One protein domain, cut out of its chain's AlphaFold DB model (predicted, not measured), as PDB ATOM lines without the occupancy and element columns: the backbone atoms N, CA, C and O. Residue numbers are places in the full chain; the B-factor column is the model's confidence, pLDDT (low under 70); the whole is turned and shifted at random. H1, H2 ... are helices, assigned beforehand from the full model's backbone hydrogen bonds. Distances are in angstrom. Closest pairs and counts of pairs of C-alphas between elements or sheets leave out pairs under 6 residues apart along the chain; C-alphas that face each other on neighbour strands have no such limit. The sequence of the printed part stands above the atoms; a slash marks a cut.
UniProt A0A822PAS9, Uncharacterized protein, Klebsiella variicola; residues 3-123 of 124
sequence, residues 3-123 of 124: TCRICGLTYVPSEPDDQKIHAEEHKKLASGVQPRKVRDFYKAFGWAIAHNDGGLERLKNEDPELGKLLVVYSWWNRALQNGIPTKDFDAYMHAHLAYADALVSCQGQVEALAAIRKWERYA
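Overview. This is residues 3 to 123 of the 124 residues of an uncharacterized protein of Klebsiella variicola (UniProt A0A822PAS9). H5, the longest helix, packs between H4 and H6 in an up-and-down bundle, successive helices running opposite ways; H2 and short H3 form an arm toward one end, H1 lies toward the other. The printed part, 121 residues with six named helices, H1 to H6, is all helix by class. It is compact: radius of gyration of the C-alphas 15.6 A, spans 46 by 35 by 29 A.

Arrangement. H5, residues 86 to 105, forms helical hairpins with H6, residues 109 to 122, and H4, residues 64 to 81. H2, residues 36 to 51, touches H4 with residues 37 to 42 alone, closest C-alphas Val 38 and Leu 70, 5.7 A. O i to N i+4 pairs within hydrogen-bond range number 14 of 16 in H5, 5 of 10 in H6.

Along the chain. H1 is residues 16 to 29, from C-alpha 16 at (159.366, 132.487, 133.025); H3 is residues 55 to 59. H5 is 28.9 A long; H6 ends at (156.852, 99.298, 126.470).

Size, cuts and confidence. The printed part has no cut; no printed residue has pLDDT under 70.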
ATOM      1  N   THR A   3     145.915 126.397 128.946       95.19
ATOM      2  CA  THR A   3     145.839 125.246 129.852       95.19
ATOM      3  C   THR A   3     146.559 124.074 129.214       95.19
ATOM      4  O   THR A   3     146.208 123.650 128.114       95.19
ATOM      5  N   CYS A   4     147.562 123.532 129.902       95.88
ATOM      6  CA  CYS A   4     148.210 122.317 129.445       95.88
ATOM      7  C   CYS A   4     147.238 121.146 129.553       95.88
ATOM      8  O   CYS A   4     146.688 120.861 130.614       95.88
ATOM      9  N   ARG A   5     147.067 120.430 128.447       95.38
ATOM     10  CA  ARG A   5     146.177 119.275 128.375       95.38
ATOM     11  C   ARG A   5     146.658 118.094 129.229       95.38
ATOM     12  O   ARG A   5     145.838 117.352 129.741       95.38
ATOM     13  N   ILE A   6     147.973 117.936 129.408       96.94
ATOM     14  CA  ILE A   6     148.580 116.811 130.139       96.94
ATOM     15  C   ILE A   6     148.449 116.997 131.654       96.94
ATOM     16  O   ILE A   6     147.994 116.088 132.352       96.94
ATOM     17  N   CYS A   7     148.860 118.158 132.172       95.38
ATOM     18  CA  CYS A   7     148.882 118.421 133.614       95.38
ATOM     19  C   CYS A   7     147.657 119.201 134.123       95.38
ATOM     20  O   CYS A   7     147.391 119.208 135.324       95.38
ATOM     21  N   GLY A   8     146.884 119.833 133.232       93.44
ATOM     22  CA  GLY A   8     145.703 120.631 133.574       93.44
ATOM     23  C   GLY A   8     146.015 122.010 134.164       93.44
ATOM     24  O   GLY A   8     145.092 122.700 134.595       93.44
ATOM     25  N   LEU A   9     147.291 122.408 134.211       94.69
ATOM     26  CA  LEU A   9     147.724 123.691 134.757       94.69
ATOM     27  C   LEU A   9     147.503 124.814 133.732       94.69
ATOM     28  O   LEU A   9     147.874 124.678 132.564       94.69
ATOM     29  N   THR A  10     146.902 125.920 134.173       95.56
ATOM     30  CA  THR A  10     146.778 127.151 133.382       95.56
ATOM     31  C   THR A  10     147.992 128.037 133.631       95.56
ATOM     32  O   THR A  10     148.285 128.345 134.782       95.56
ATOM     33  N   TYR A  11     148.684 128.437 132.566       95.00
ATOM     34  CA  TYR A  11     149.905 129.244 132.631       95.00
ATOM     35  C   TYR A  11     150.022 130.226 131.457       95.00
ATOM     36  O   TYR A  11     149.308 130.134 130.451       95.00
ATOM     37  N   VAL A  12     150.917 131.199 131.571       96.19
ATOM     38  CA  VAL A  12     151.297 132.154 130.531       96.19
ATOM     39  C   VAL A  12     152.599 131.671 129.878       96.19
ATOM     40  O   VAL A  12     153.651 131.720 130.506       96.19
ATOM     41  N   PRO A  13     152.583 131.236 128.603       92.94
ATOM     42  CA  PRO A  13     153.772 130.671 127.961       92.94
ATOM     43  C   PRO A  13     154.953 131.629 127.820       92.94
ATOM     44  O   PRO A  13     156.058 131.164 127.582       92.94
ATOM     45  N   SER A  14     154.734 132.940 127.912       95.81
ATOM     46  CA  SER A  14     155.793 133.951 127.853       95.81
ATOM     47  C   SER A  14     156.352 134.335 129.224       95.81
ATOM     48  O   SER A  14     157.315 135.091 129.268       95.81
ATOM     49  N   GLU A  15     155.759 133.853 130.319       97.38
ATOM     50  CA  GLU A  15     156.157 134.209 131.682       97.38
ATOM     51  C   GLU A  15     157.107 133.136 132.256       97.38
ATOM     52  O   GLU A  15     156.711 131.970 132.358       97.38
ATOM     53  N   PRO A  16     158.366 133.473 132.604       96.94
ATOM     54  CA  PRO A  16     159.366 132.487 133.025       96.94
ATOM     55  C   PRO A  16     158.989 131.679 134.274       96.94
ATOM     56  O   PRO A  16     159.248 130.473 134.323       96.94
ATOM     57  N   ASP A  17     158.361 132.309 135.268       96.81
ATOM     58  CA  ASP A  17     157.959 131.624 136.503       96.81
ATOM     59  C   ASP A  17     156.864 130.582 136.233       96.81
ATOM     60  O   ASP A  17     156.926 129.448 136.716       96.81
ATOM     61  N   ASP A  18     155.921 130.922 135.361       96.38
ATOM     62  CA  ASP A  18     154.858 130.033 134.897       96.38
ATOM     63  C   ASP A  18     155.414 128.840 134.101       96.38
ATOM     64  O   ASP A  18     154.992 127.697 134.305       96.38
ATOM     65  N   GLN A  19     156.410 129.069 133.233       96.44
ATOM     66  CA  GLN A  19     157.111 127.988 132.527       96.44
ATOM     67  C   GLN A  19     157.805 127.031 133.502       96.44
ATOM     68  O   GLN A  19     157.746 125.811 133.323       96.44
ATOM     69  N   LYS A  20     158.453 127.575 134.539       97.56
ATOM     70  CA  LYS A  20     159.151 126.787 135.556       97.56
ATOM     71  C   LYS A  20     158.176 125.909 136.340       97.56
ATOM     72  O   LYS A  20     158.416 124.709 136.458       97.56
ATOM     73  N   ILE A  21     157.063 126.474 136.810       97.06
ATOM     74  CA  ILE A  21     156.018 125.730 137.531       97.06
ATOM     75  C   ILE A  21     155.449 124.608 136.651       97.06
ATOM     76  O   ILE A  21     155.310 123.470 137.102       97.06
ATOM     77  N   HIS A  22     155.169 124.904 135.380       97.12
ATOM     78  CA  HIS A  22     154.676 123.917 134.422       97.12
ATOM     79  C   HIS A  22     155.668 122.757 134.213       97.12
ATOM     80  O   HIS A  22     155.282 121.587 134.274       97.12
ATOM     81  N   ALA A  23     156.956 123.062 134.032       96.88
ATOM     82  CA  ALA A  23     158.004 122.056 133.861       96.88
ATOM     83  C   ALA A  23     158.221 121.204 135.125       96.88
ATOM     84  O   ALA A  23     158.408 119.987 135.037       96.88
ATOM     85  N   GLU A  24     158.174 121.816 136.311       97.19
ATOM     86  CA  GLU A  24     158.264 121.100 137.589       97.19
ATOM     87  C   GLU A  24     157.098 120.130 137.783       97.19
ATOM     88  O   GLU A  24     157.297 119.021 138.285       97.19
ATOM     89  N   GLU A  25     155.893 120.507 137.353       97.31
ATOM     90  CA  GLU A  25     154.743 119.610 137.390       97.31
ATOM     91  C   GLU A  25     154.928 118.430 136.430       97.31
ATOM     92  O   GLU A  25     154.793 117.278 136.841       97.31
ATOM     93  N   HIS A  26     155.355 118.679 135.189       98.00
ATOM     94  CA  HIS A  26     155.644 117.616 134.220       98.00
ATOM     95  C   HIS A  26     156.726 116.648 134.710       98.00
ATOM     96  O   HIS A  26     156.607 115.441 134.513       98.00
ATOM     97  N   LYS A  27     157.733 117.135 135.445       97.56
ATOM     98  CA  LYS A  27     158.751 116.275 136.064       97.56
ATOM     99  C   LYS A  27     158.163 115.301 137.091       97.56
ATOM    100  O   LYS A  27     158.607 114.157 137.152       97.56
ATOM    101  N   LYS A  28     157.173 115.725 137.888       96.88
ATOM    102  CA  LYS A  28     156.467 114.832 138.828       96.88
ATOM    103  C   LYS A  28     155.613 113.816 138.074       96.88
ATOM    104  O   LYS A  28     155.597 112.637 138.416       96.88
ATOM    105  N   LEU A  29     154.909 114.258 137.039       97.88
ATOM    106  CA  LEU A  29     154.031 113.394 136.248       97.88
ATOM    107  C   LEU A  29     154.829 112.329 135.475       97.88
ATOM    108  O   LEU A  29     154.459 111.152 135.443       97.88
ATOM    109  N   ALA A  30     156.007 112.703 134.978       98.00
ATOM    110  CA  ALA A  30     156.958 111.789 134.360       98.00
ATOM    111  C   ALA A  30     157.459 110.691 135.320       98.00
ATOM    112  O   ALA A  30     157.910 109.651 134.859       98.00
ATOM    113  N   SER A  31     157.367 110.857 136.645       96.81
ATOM    114  CA  SER A  31     157.710 109.793 137.603       96.81
ATOM    115  C   SER A  31     156.524 108.893 137.979       96.81
ATOM    116  O   SER A  31     156.617 108.144 138.949       96.81
ATOM    117  N   GLY A  32     155.398 108.982 137.263       94.50
ATOM    118  CA  GLY A  32     154.201 108.160 137.484       94.50
ATOM    119  C   GLY A  32     153.151 108.801 138.396       94.50
ATOM    120  O   GLY A  32     152.137 108.177 138.713       94.50
ATOM    121  N   VAL A  33     153.357 110.054 138.819       95.44
ATOM    122  CA  VAL A  33     152.294 110.829 139.470       95.44
ATOM    123  C   VAL A  33     151.226 111.173 138.430       95.44
ATOM    124  O   VAL A  33     151.520 111.386 137.258       95.44
ATOM    125  N   GLN A  34     149.971 111.247 138.863       94.94
ATOM    126  CA  GLN A  34     148.851 111.661 138.021       94.94
ATOM    127  C   GLN A  34     148.233 112.963 138.548       94.94
ATOM    128  O   GLN A  34     148.159 113.148 139.778       94.94
ATOM    129  N   PRO A  35     147.701 113.829 137.662       95.12
ATOM    130  CA  PRO A  35     146.976 115.020 138.072       95.12
ATOM    131  C   PRO A  35     145.837 114.647 139.017       95.12
ATOM    132  O   PRO A  35     145.192 113.604 138.870       95.12
ATOM    133  N   ARG A  36     145.558 115.507 140.000       92.88
ATOM    134  CA  ARG A  36     144.524 115.235 141.010       92.88
ATOM    135  C   ARG A  36     143.173 114.888 140.375       92.88
ATOM    136  O   ARG A  36     142.562 113.913 140.793       92.88
ATOM    137  N   LYS A  37     142.747 115.637 139.351       92.44
ATOM    138  CA  LYS A  37     141.473 115.396 138.654       92.44
ATOM    139  C   LYS A  37     141.385 113.983 138.064       92.44
ATOM    140  O   LYS A  37     140.362 113.332 138.225       92.44
ATOM    141  N   VAL A  38     142.470 113.480 137.469       95.06
ATOM    142  CA  VAL A  38     142.533 112.112 136.923       95.06
ATOM    143  C   VAL A  38     142.408 111.075 138.042       95.06
ATOM    144  O   VAL A  38     141.630 110.132 137.924       95.06
ATOM    145  N   ARG A  39     143.111 111.274 139.166       94.44
ATOM    146  CA  ARG A  39     143.025 110.375 140.333       94.44
ATOM    147  C   ARG A  39     141.638 110.371 140.971       94.44
ATOM    148  O   ARG A  39     141.162 109.321 141.395       94.44
ATOM    149  N   ASP A  40     141.008 111.535 141.073       94.12
ATOM    150  CA  ASP A  40     139.663 111.677 141.631       94.12
ATOM    151  C   ASP A  40     138.621 111.014 140.714       94.12
ATOM    152  O   ASP A  40     137.790 110.253 141.208       94.12
ATOM    153  N   PHE A  41     138.750 111.175 139.394       93.44
ATOM    154  CA  PHE A  41     137.908 110.486 138.413       93.44
ATOM    155  C   PHE A  41     138.095 108.959 138.443       93.44
ATOM    156  O   PHE A  41     137.113 108.223 138.506       93.44
ATOM    157  N   TYR A  42     139.339 108.465 138.511       91.25
ATOM    158  CA  TYR A  42     139.633 107.029 138.644       91.25
ATOM    159  C   TYR A  42     138.986 106.418 139.897       91.25
ATOM    160  O   TYR A  42     138.388 105.344 139.830       91.25
ATOM    161  N   LYS A  43     139.042 107.119 141.038       93.44
ATOM    162  CA  LYS A  43     138.376 106.689 142.279       93.44
ATOM    163  C   LYS A  43     136.856 106.695 142.147       93.44
ATOM    164  O   LYS A  43     136.219 105.746 142.590       93.44
ATOM    165  N   ALA A  44     136.279 107.739 141.555       92.25
ATOM    166  CA  ALA A  44     134.836 107.825 141.358       92.25
ATOM    167  C   ALA A  44     134.329 106.684 140.463       92.25
ATOM    168  O   ALA A  44     133.354 106.018 140.811       92.25
ATOM    169  N   PHE A  45     135.044 106.399 139.370       91.31
ATOM    170  CA  PHE A  45     134.763 105.263 138.497       91.31
ATOM    171  C   PHE A  45     134.887 103.927 139.242       91.31
ATOM    172  O   PHE A  45     133.977 103.102 139.186       91.31
ATOM    173  N   GLY A  46     135.968 103.726 140.002       92.62
ATOM    174  CA  GLY A  46     136.168 102.516 140.801       92.62
ATOM    175  C   GLY A  46     135.056 102.283 141.829       92.62
ATOM    176  O   GLY A  46     134.538 101.172 141.924       92.62
ATOM    177  N   TRP A  47     134.633 103.327 142.549       94.00
ATOM    178  CA  TRP A  47     133.529 103.232 143.507       94.00
ATOM    179  C   TRP A  47     132.184 102.959 142.842       94.00
ATOM    180  O   TRP A  47     131.416 102.150 143.356       94.00
ATOM    181  N   ALA A  48     131.914 103.577 141.690       92.06
ATOM    182  CA  ALA A  48     130.700 103.314 140.924       92.06
ATOM    183  C   ALA A  48     130.577 101.831 140.536       92.06
ATOM    184  O   ALA A  48     129.501 101.247 140.656       92.06
ATOM    185  N   ILE A  49     131.687 101.209 140.119       92.06
ATOM    186  CA  ILE A  49     131.739  99.773 139.824       92.06
ATOM    187  C   ILE A  49     131.604  98.938 141.101       92.06
ATOM    188  O   ILE A  49     130.805  98.008 141.136       92.06
ATOM    189  N   ALA A  50     132.358  99.270 142.152       94.81
ATOM    190  CA  ALA A  50     132.379  98.500 143.395       94.81
ATOM    191  C   ALA A  50     131.018  98.474 144.111       94.81
ATOM    192  O   ALA A  50     130.656  97.457 144.697       94.81
ATOM    193  N   HIS A  51     130.259  99.573 144.057       91.94
ATOM    194  CA  HIS A  51     128.928  99.655 144.655       91.94
ATOM    195  C   HIS A  51     127.807  99.168 143.734       91.94
ATOM    196  O   HIS A  51     126.742  98.814 144.236       91.94
ATOM    197  N   ASN A  52     128.024  99.154 142.414       86.44
ATOM    198  CA  ASN A  52     127.004  98.853 141.404       86.44
ATOM    199  C   ASN A  52     125.673  99.605 141.653       86.44
ATOM    200  O   ASN A  52     124.580  99.066 141.494       86.44
ATOM    201  N   ASP A  53     125.772 100.864 142.081       84.00
ATOM    202  CA  ASP A  53     124.674 101.693 142.597       84.00
ATOM    203  C   ASP A  53     124.151 102.707 141.561       84.00
ATOM    204  O   ASP A  53     123.592 103.753 141.900       84.00
ATOM    205  N   GLY A  54     124.425 102.456 140.278       81.31
ATOM    206  CA  GLY A  54     124.172 103.413 139.202       81.31
ATOM    207  C   GLY A  54     125.181 104.568 139.133       81.31
ATOM    208  O   GLY A  54     124.958 105.520 138.388       81.31
ATOM    209  N   GLY A  55     126.308 104.513 139.854       85.25
ATOM    210  CA  GLY A  55     127.347 105.547 139.804       85.25
ATOM    211  C   GLY A  55     127.933 105.814 138.420       85.25
ATOM    212  O   GLY A  55     128.322 106.945 138.142       85.25
ATOM    213  N   LEU A  56     127.916 104.828 137.521       86.12
ATOM    214  CA  LEU A  56     128.350 105.021 136.138       86.12
ATOM    215  C   LEU A  56     127.476 106.029 135.388       86.12
ATOM    216  O   LEU A  56     128.008 106.832 134.632       86.12
ATOM    217  N   GLU A  57     126.162 106.039 135.631       88.00
ATOM    218  CA  GLU A  57     125.248 107.015 135.023       88.00
ATOM    219  C   GLU A  57     125.585 108.440 135.466       88.00
ATOM    220  O   GLU A  57     125.550 109.368 134.660       88.00
ATOM    221  N   ARG A  58     125.994 108.609 136.731       84.62
ATOM    222  CA  ARG A  58     126.402 109.912 137.276       84.62
ATOM    223  C   ARG A  58     127.681 110.442 136.623       84.62
ATOM    224  O   ARG A  58     127.838 111.651 136.515       84.62
ATOM    225  N   LEU A  59     128.562 109.554 136.158       87.19
ATOM    226  CA  LEU A  59     129.824 109.915 135.504       87.19
ATOM    227  C   LEU A  59     129.682 110.220 134.007       87.19
ATOM    228  O   LEU A  59     130.626 110.726 133.407       87.19
ATOM    229  N   LYS A  60     128.527 109.950 133.382       84.94
ATOM    230  CA  LYS A  60     128.336 110.156 131.933       84.94
ATOM    231  C   LYS A  60     128.417 111.616 131.485       84.94
ATOM    232  O   LYS A  60     128.681 111.862 130.314       84.94
ATOM    233  N   ASN A  61     128.183 112.556 132.398       86.56
ATOM    234  CA  ASN A  61     128.218 113.994 132.114       86.56
ATOM    235  C   ASN A  61     129.574 114.640 132.445       86.56
ATOM    236  O   ASN A  61     129.704 115.858 132.334       86.56
ATOM    237  N   GLU A  62     130.559 113.853 132.885       88.62
ATOM    238  CA  GLU A  62     131.919 114.342 133.110       88.62
ATOM    239  C   GLU A  62     132.605 114.702 131.788       88.62
ATOM    240  O   GLU A  62     132.244 114.216 130.715       88.62
ATOM    241  N   ASP A  63     133.628 115.551 131.878       89.81
ATOM    242  CA  ASP A  63     134.425 115.969 130.726       89.81
ATOM    243  C   ASP A  63     135.081 114.748 130.041       89.81
ATOM    244  O   ASP A  63     135.907 114.069 130.667       89.81
ATOM    245  N   PRO A  64     134.787 114.469 128.752       91.00
ATOM    246  CA  PRO A  64     135.411 113.373 128.011       91.00
ATOM    247  C   PRO A  64     136.944 113.437 127.994       91.00
ATOM    248  O   PRO A  64     137.614 112.408 127.860       91.00
ATOM    249  N   GLU A  65     137.522 114.630 128.147       93.31
ATOM    250  CA  GLU A  65     138.964 114.815 128.261       93.31
ATOM    251  C   GLU A  65     139.547 114.114 129.494       93.31
ATOM    252  O   GLU A  65     140.627 113.530 129.407       93.31
ATOM    253  N   LEU A  66     138.817 114.066 130.614       93.25
ATOM    254  CA  LEU A  66     139.244 113.323 131.805       93.25
ATOM    255  C   LEU A  66     139.311 111.818 131.540       93.25
ATOM    256  O   LEU A  66     140.251 111.162 131.991       93.25
ATOM    257  N   GLY A  67     138.357 111.281 130.775       93.88
ATOM    258  CA  GLY A  67     138.356 109.878 130.363       93.88
ATOM    259  C   GLY A  67     139.566 109.534 129.495       93.88
ATOM    260  O   GLY A  67     140.272 108.562 129.769       93.88
ATOM    261  N   LYS A  68     139.864 110.371 128.493       96.25
ATOM    262  CA  LYS A  68     141.049 110.201 127.635       96.25
ATOM    263  C   LYS A  68     142.346 110.304 128.438       96.25
ATOM    264  O   LYS A  68     143.209 109.437 128.305       96.25
ATOM    265  N   LEU A  69     142.471 111.299 129.319       96.56
ATOM    266  CA  LEU A  69     143.639 111.439 130.190       96.56
ATOM    267  C   LEU A  69     143.827 110.219 131.093       96.56
ATOM    268  O   LEU A  69     144.946 109.727 131.209       96.56
ATOM    269  N   LEU A  70     142.756 109.693 131.694       95.50
ATOM    270  CA  LEU A  70     142.817 108.484 132.518       95.50
ATOM    271  C   LEU A  70     143.390 107.293 131.743       95.50
ATOM    272  O   LEU A  70     144.269 106.597 132.257       95.50
ATOM    273  N   VAL A  71     142.942 107.078 130.502       96.19
ATOM    274  CA  VAL A  71     143.465 106.009 129.636       96.19
ATOM    275  C   VAL A  71     144.946 106.231 129.328       96.19
ATOM    276  O   VAL A  71     145.756 105.321 129.505       96.19
ATOM    277  N   VAL A  72     145.332 107.446 128.936       97.69
ATOM    278  CA  VAL A  72     146.720 107.746 128.561       97.69
ATOM    279  C   VAL A  72     147.677 107.638 129.753       97.69
ATOM    280  O   VAL A  72     148.752 107.052 129.620       97.69
ATOM    281  N   TYR A  73     147.286 108.112 130.939       97.62
ATOM    282  CA  TYR A  73     148.084 107.933 132.158       97.62
ATOM    283  C   TYR A  73     148.186 106.463 132.587       97.62
ATOM    284  O   TYR A  73     149.205 106.062 133.149       97.62
ATOM    285  N   SER A  74     147.165 105.644 132.320       96.25
ATOM    286  CA  SER A  74     147.235 104.193 132.536       96.25
ATOM    287  C   SER A  74     148.290 103.542 131.634       96.25
ATOM    288  O   SER A  74     149.118 102.763 132.114       96.25
ATOM    289  N   TRP A  75     148.333 103.914 130.349       97.75
ATOM    290  CA  TRP A  75     149.380 103.456 129.431       97.75
ATOM    291  C   TRP A  75     150.771 103.940 129.849       97.75
ATOM    292  O   TRP A  75     151.704 103.139 129.873       97.75
ATOM    293  N   TRP A  76     150.903 105.204 130.266       98.25
ATOM    294  CA  TRP A  76     152.168 105.742 130.769       98.25
ATOM    295  C   TRP A  76     152.691 104.969 131.980       98.25
ATOM    296  O   TRP A  76     153.852 104.570 132.000       98.25
ATOM    297  N   ASN A  77     151.833 104.691 132.964       97.19
ATOM    298  CA  ASN A  77     152.223 103.932 134.150       97.19
ATOM    299  C   ASN A  77     152.742 102.534 133.790       97.19
ATOM    300  O   ASN A  77     153.713 102.067 134.385       97.19
ATOM    301  N   ARG A  78     152.137 101.877 132.795       96.94
ATOM    302  CA  ARG A  78     152.638 100.597 132.283       96.94
ATOM    303  C   ARG A  78     153.970 100.756 131.551       96.94
ATOM    304  O   ARG A  78     154.893  99.988 131.797       96.94
ATOM    305  N   ALA A  79     154.095 101.763 130.692       98.25
ATOM    306  CA  ALA A  79     155.341 102.029 129.986       98.25
ATOM    307  C   ALA A  79     156.498 102.312 130.963       98.25
ATOM    308  O   ALA A  79     157.609 101.825 130.753       98.25
ATOM    309  N   LEU A  80     156.225 103.024 132.062       97.69
ATOM    310  CA  LEU A  80     157.159 103.236 133.173       97.69
ATOM    311  C   LEU A  80     157.583 101.929 133.838       97.69
ATOM    312  O   LEU A  80     158.777 101.723 134.043       97.69
ATOM    313  N   GLN A  81     156.638 101.030 134.129       97.12
ATOM    314  CA  GLN A  81     156.956  99.697 134.659       97.12
ATOM    315  C   GLN A  81     157.860  98.899 133.709       97.12
ATOM    316  O   GLN A  81     158.720  98.153 134.167       97.12
ATOM    317  N   ASN A  82     157.718  99.122 132.401       97.62
ATOM    318  CA  ASN A  82     158.517  98.486 131.354       97.62
ATOM    319  C   ASN A  82     159.787  99.273 130.972       97.62
ATOM    320  O   ASN A  82     160.435  98.959 129.974       97.62
ATOM    321  N   GLY A  83     160.170 100.284 131.758       97.62
ATOM    322  CA  GLY A  83     161.461 100.958 131.626       97.62
ATOM    323  C   GLY A  83     161.529 102.052 130.561       97.62
ATOM    324  O   GLY A  83     162.628 102.366 130.095       97.62
ATOM    325  N   ILE A  84     160.402 102.660 130.166       98.12
ATOM    326  CA  ILE A  84     160.451 103.858 129.316       98.12
ATOM    327  C   ILE A  84     161.244 104.981 130.020       98.12
ATOM    328  O   ILE A  84     161.036 105.241 131.210       98.12
ATOM    329  N   PRO A  85     162.154 105.685 129.322       97.94
ATOM    330  CA  PRO A  85     162.844 106.833 129.896       97.94
ATOM    331  C   PRO A  85     161.871 107.967 130.242       97.94
ATOM    332  O   PRO A  85     161.088 108.401 129.402       97.94
ATOM    333  N   THR A  86     161.978 108.538 131.443       97.75
ATOM    334  CA  THR A  86     161.105 109.647 131.885       97.75
ATOM    335  C   THR A  86     161.234 110.906 131.023       97.75
ATOM    336  O   THR A  86     160.277 111.664 130.900       97.75
ATOM    337  N   LYS A  87     162.380 111.110 130.357       97.69
ATOM    338  CA  LYS A  87     162.580 112.193 129.373       97.69
ATOM    339  C   LYS A  87     161.645 112.105 128.160       97.69
ATOM    340  O   LYS A  87     161.449 113.105 127.481       97.69
ATOM    341  N   ASP A  88     161.094 110.922 127.883       98.12
ATOM    342  CA  ASP A  88     160.187 110.690 126.760       98.12
ATOM    343  C   ASP A  88     158.718 110.972 127.132       98.12
ATOM    344  O   ASP A  88     157.848 110.864 126.269       98.12
ATOM    345  N   PHE A  89     158.439 111.358 128.388       98.44
ATOM    346  CA  PHE A  89     157.092 111.575 128.925       98.44
ATOM    347  C   PHE A  89     156.224 112.465 128.034       98.44
ATOM    348  O   PHE A  89     155.184 112.015 127.565       98.44
ATOM    349  N   ASP A  90     156.649 113.694 127.737       98.19
ATOM    350  CA  ASP A  90     155.814 114.633 126.978       98.19
ATOM    351  C   ASP A  90     155.505 114.108 125.571       98.19
ATOM    352  O   ASP A  90     154.353 114.106 125.131       98.19
ATOM    353  N   ALA A  91     156.519 113.583 124.877       98.31
ATOM    354  CA  ALA A  91     156.355 113.009 123.543       98.31
ATOM    355  C   ALA A  91     155.438 111.775 123.555       98.31
ATOM    356  O   ALA A  91     154.651 111.576 122.626       98.31
ATOM    357  N   TYR A  92     155.530 110.951 124.599       98.50
ATOM    358  CA  TYR A  92     154.653 109.809 124.812       98.50
ATOM    359  C   TYR A  92     153.209 110.265 125.036       98.50
ATOM    360  O   TYR A  92     152.311 109.811 124.325       98.50
ATOM    361  N   MET A  93     152.990 111.183 125.979       98.38
ATOM    362  CA  MET A  93     151.664 111.673 126.355       98.38
ATOM    363  C   MET A  93     150.962 112.350 125.180       98.38
ATOM    364  O   MET A  93     149.799 112.052 124.918       98.38
ATOM    365  N   HIS A  94     151.657 113.205 124.425       98.31
ATOM    366  CA  HIS A  94     151.083 113.857 123.247       98.31
ATOM    367  C   HIS A  94     150.664 112.856 122.164       98.31
ATOM    368  O   HIS A  94     149.554 112.962 121.642       98.31
ATOM    369  N   ALA A  95     151.508 111.866 121.853       98.06
ATOM    370  CA  ALA A  95     151.189 110.857 120.843       98.06
ATOM    371  C   ALA A  95     149.985 109.992 121.257       98.06
ATOM    372  O   ALA A  95     149.087 109.750 120.453       98.06
ATOM    373  N   HIS A  96     149.930 109.572 122.522       98.38
ATOM    374  CA  HIS A  96     148.834 108.742 123.022       98.38
ATOM    375  C   HIS A  96     147.533 109.526 123.226       98.38
ATOM    376  O   HIS A  96     146.463 108.961 123.025       98.38
ATOM    377  N   LEU A  97     147.594 110.820 123.560       98.06
ATOM    378  CA  LEU A  97     146.410 111.686 123.568       98.06
ATOM    379  C   LEU A  97     145.845 111.876 122.160       98.06
ATOM    380  O   LEU A  97     144.638 111.752 121.981       98.06
ATOM    381  N   ALA A  98     146.702 112.100 121.158       97.81
ATOM    382  CA  ALA A  98     146.270 112.168 119.763       97.81
ATOM    383  C   ALA A  98     145.641 110.843 119.297       97.81
ATOM    384  O   ALA A  98     144.624 110.840 118.606       97.81
ATOM    385  N   TYR A  99     146.197 109.709 119.728       98.00
ATOM    386  CA  TYR A  99     145.600 108.400 119.478       98.00
ATOM    387  C   TYR A  99     144.251 108.216 120.186       98.00
ATOM    388  O   TYR A  99     143.294 107.762 119.563       98.00
ATOM    389  N   ALA A 100     144.125 108.633 121.448       97.75
ATOM    390  CA  ALA A 100     142.851 108.608 122.164       97.75
ATOM    391  C   ALA A 100     141.787 109.488 121.479       97.75
ATOM    392  O   ALA A 100     140.633 109.076 121.369       97.75
ATOM    393  N   ASP A 101     142.167 110.662 120.963       97.44
ATOM    394  CA  ASP A 101     141.269 111.517 120.178       97.44
ATOM    395  C   ASP A 101     140.804 110.828 118.893       97.44
ATOM    396  O   ASP A 101     139.615 110.857 118.578       97.44
ATOM    397  N   ALA A 102     141.716 110.178 118.169       97.44
ATOM    398  CA  ALA A 102     141.399 109.441 116.950       97.44
ATOM    399  C   ALA A 102     140.442 108.260 117.204       97.44
ATOM    400  O   ALA A 102     139.546 107.983 116.399       97.44
ATOM    401  N   LEU A 103     140.592 107.576 118.344       96.50
ATOM    402  CA  LEU A 103     139.683 106.503 118.753       96.50
ATOM    403  C   LEU A 103     138.282 107.037 119.071       96.50
ATOM    404  O   LEU A 103     137.304 106.476 118.591       96.50
ATOM    405  N   VAL A 104     138.180 108.130 119.833       95.56
ATOM    406  CA  VAL A 104     136.886 108.717 120.230       95.56
ATOM    407  C   VAL A 104     136.170 109.381 119.050       95.56
ATOM    408  O   VAL A 104     134.953 109.276 118.935       95.56
ATOM    409  N   SER A 105     136.906 110.060 118.168       95.56
ATOM    410  CA  SER A 105     136.342 110.746 116.994       95.56
ATOM    411  C   SER A 105     136.096 109.829 115.794       95.56
ATOM    412  O   SER A 105     135.436 110.244 114.843       95.56
ATOM    413  N   CYS A 106     136.639 108.609 115.808       94.12
ATOM    414  CA  CYS A 106     136.666 107.698 114.661       94.12
ATOM    415  C   CYS A 106     137.372 108.271 113.409       94.12
ATOM    416  O   CYS A 106     137.070 107.859 112.289       94.12
ATOM    417  N   GLN A 107     138.318 109.204 113.577       95.69
ATOM    418  CA  GLN A 107     139.051 109.865 112.486       95.69
ATOM    419  C   GLN A 107     140.571 109.789 112.695       95.69
ATOM    420  O   GLN A 107     141.044 109.874 113.821       95.69
ATOM    421  N   GLY A 108     141.352 109.644 111.616       94.81
ATOM    422  CA  GLY A 108     142.826 109.698 111.672       94.81
ATOM    423  C   GLY A 108     143.502 108.572 112.471       94.81
ATOM    424  O   GLY A 108     144.616 108.733 112.971       94.81
ATOM    425  N   GLN A 109     142.819 107.434 112.654       94.88
ATOM    426  CA  GLN A 109     143.308 106.337 113.498       94.88
ATOM    427  C   GLN A 109     144.580 105.684 112.958       94.88
ATOM    428  O   GLN A 109     145.420 105.264 113.750       94.88
ATOM    429  N   VAL A 110     144.741 105.598 111.635       95.75
ATOM    430  CA  VAL A 110     145.907 104.952 111.010       95.75
ATOM    431  C   VAL A 110     147.175 105.755 111.298       95.75
ATOM    432  O   VAL A 110     148.183 105.195 111.731       95.75
ATOM    433  N   GLU A 111     147.111 107.071 111.120       95.44
ATOM    434  CA  GLU A 111     148.213 107.998 111.356       95.44
ATOM    435  C   GLU A 111     148.553 108.079 112.847       95.44
ATOM    436  O   GLU A 111     149.724 107.994 113.229       95.44
ATOM    437  N   ALA A 112     147.534 108.184 113.705       95.31
ATOM    438  CA  ALA A 112     147.735 108.258 115.146       95.31
ATOM    439  C   ALA A 112     148.288 106.941 115.724       95.31
ATOM    440  O   ALA A 112     149.169 106.970 116.585       95.31
ATOM    441  N   LEU A 113     147.850 105.788 115.203       95.44
ATOM    442  CA  LEU A 113     148.419 104.486 115.552       95.44
ATOM    443  C   LEU A 113     149.888 104.391 115.122       95.44
ATOM    444  O   LEU A 113     150.742 103.970 115.901       95.44
ATOM    445  N   ALA A 114     150.213 104.822 113.900       96.69
ATOM    446  CA  ALA A 114     151.593 104.837 113.418       96.69
ATOM    447  C   ALA A 114     152.511 105.689 114.319       96.69
ATOM    448  O   ALA A 114     153.652 105.296 114.572       96.69
ATOM    449  N   ALA A 115     152.010 106.805 114.860       96.38
ATOM    450  CA  ALA A 115     152.763 107.685 115.753       96.38
ATOM    451  C   ALA A 115     153.116 107.046 117.111       96.38
ATOM    452  O   ALA A 115     154.144 107.399 117.702       96.38
ATOM    453  N   ILE A 116     152.310 106.093 117.599       97.38
ATOM    454  CA  ILE A 116     152.570 105.399 118.870       97.38
ATOM    455  C   ILE A 116     153.371 104.099 118.720       97.38
ATOM    456  O   ILE A 116     153.914 103.626 119.716       97.38
ATOM    457  N   ARG A 117     153.546 103.562 117.499       96.56
ATOM    458  CA  ARG A 117     154.238 102.275 117.251       96.56
ATOM    459  C   ARG A 117     155.601 102.146 117.929       96.56
ATOM    460  O   ARG A 117     155.931 101.108 118.486       96.56
ATOM    461  N   LYS A 118     156.405 103.215 117.945       96.00
ATOM    462  CA  LYS A 118     157.736 103.201 118.589       96.00
ATOM    463  C   LYS A 118     157.696 102.918 120.100       96.00
ATOM    464  O   LYS A 118     158.719 102.564 120.685       96.00
ATOM    465  N   TRP A 119     156.539 103.105 120.732       97.50
ATOM    466  CA  TRP A 119     156.320 102.883 122.156       97.50
ATOM    467  C   TRP A 119     155.754 101.492 122.470       97.50
ATOM    468  O   TRP A 119     155.739 101.123 123.640       97.50
ATOM    469  N   GLU A 120     155.360 100.698 121.464       94.69
ATOM    470  CA  GLU A 120     154.790  99.347 121.645       94.69
ATOM    471  C   GLU A 120     155.729  98.407 122.406       94.69
ATOM    472  O   GLU A 120     155.276  97.573 123.182       94.69
ATOM    473  N   ARG A 121     157.047  98.609 122.292       95.69
ATOM    474  CA  ARG A 121     158.054  97.881 123.086       95.69
ATOM    475  C   ARG A 121     157.900  98.039 124.607       95.69
ATOM    476  O   ARG A 121     158.493  97.270 125.349       95.69
ATOM    477  N   TYR A 122     157.147  99.041 125.061       96.62
ATOM    478  CA  TYR A 122     156.852  99.298 126.470       96.62
ATOM    479  C   TYR A 122     155.394  98.962 126.841       96.62
ATOM    480  O   TYR A 122     154.976  99.238 127.963       96.62
ATOM    481  N   ALA A 123     154.599  98.394 125.926       89.12
ATOM    482  CA  ALA A 123     153.163  98.172 126.122       89.12
ATOM    483  C   ALA A 123     152.808  96.964 127.012       89.12
ATOM    484  O   ALA A 123     151.653  96.878 127.445       89.12
TER     485      ALA A 123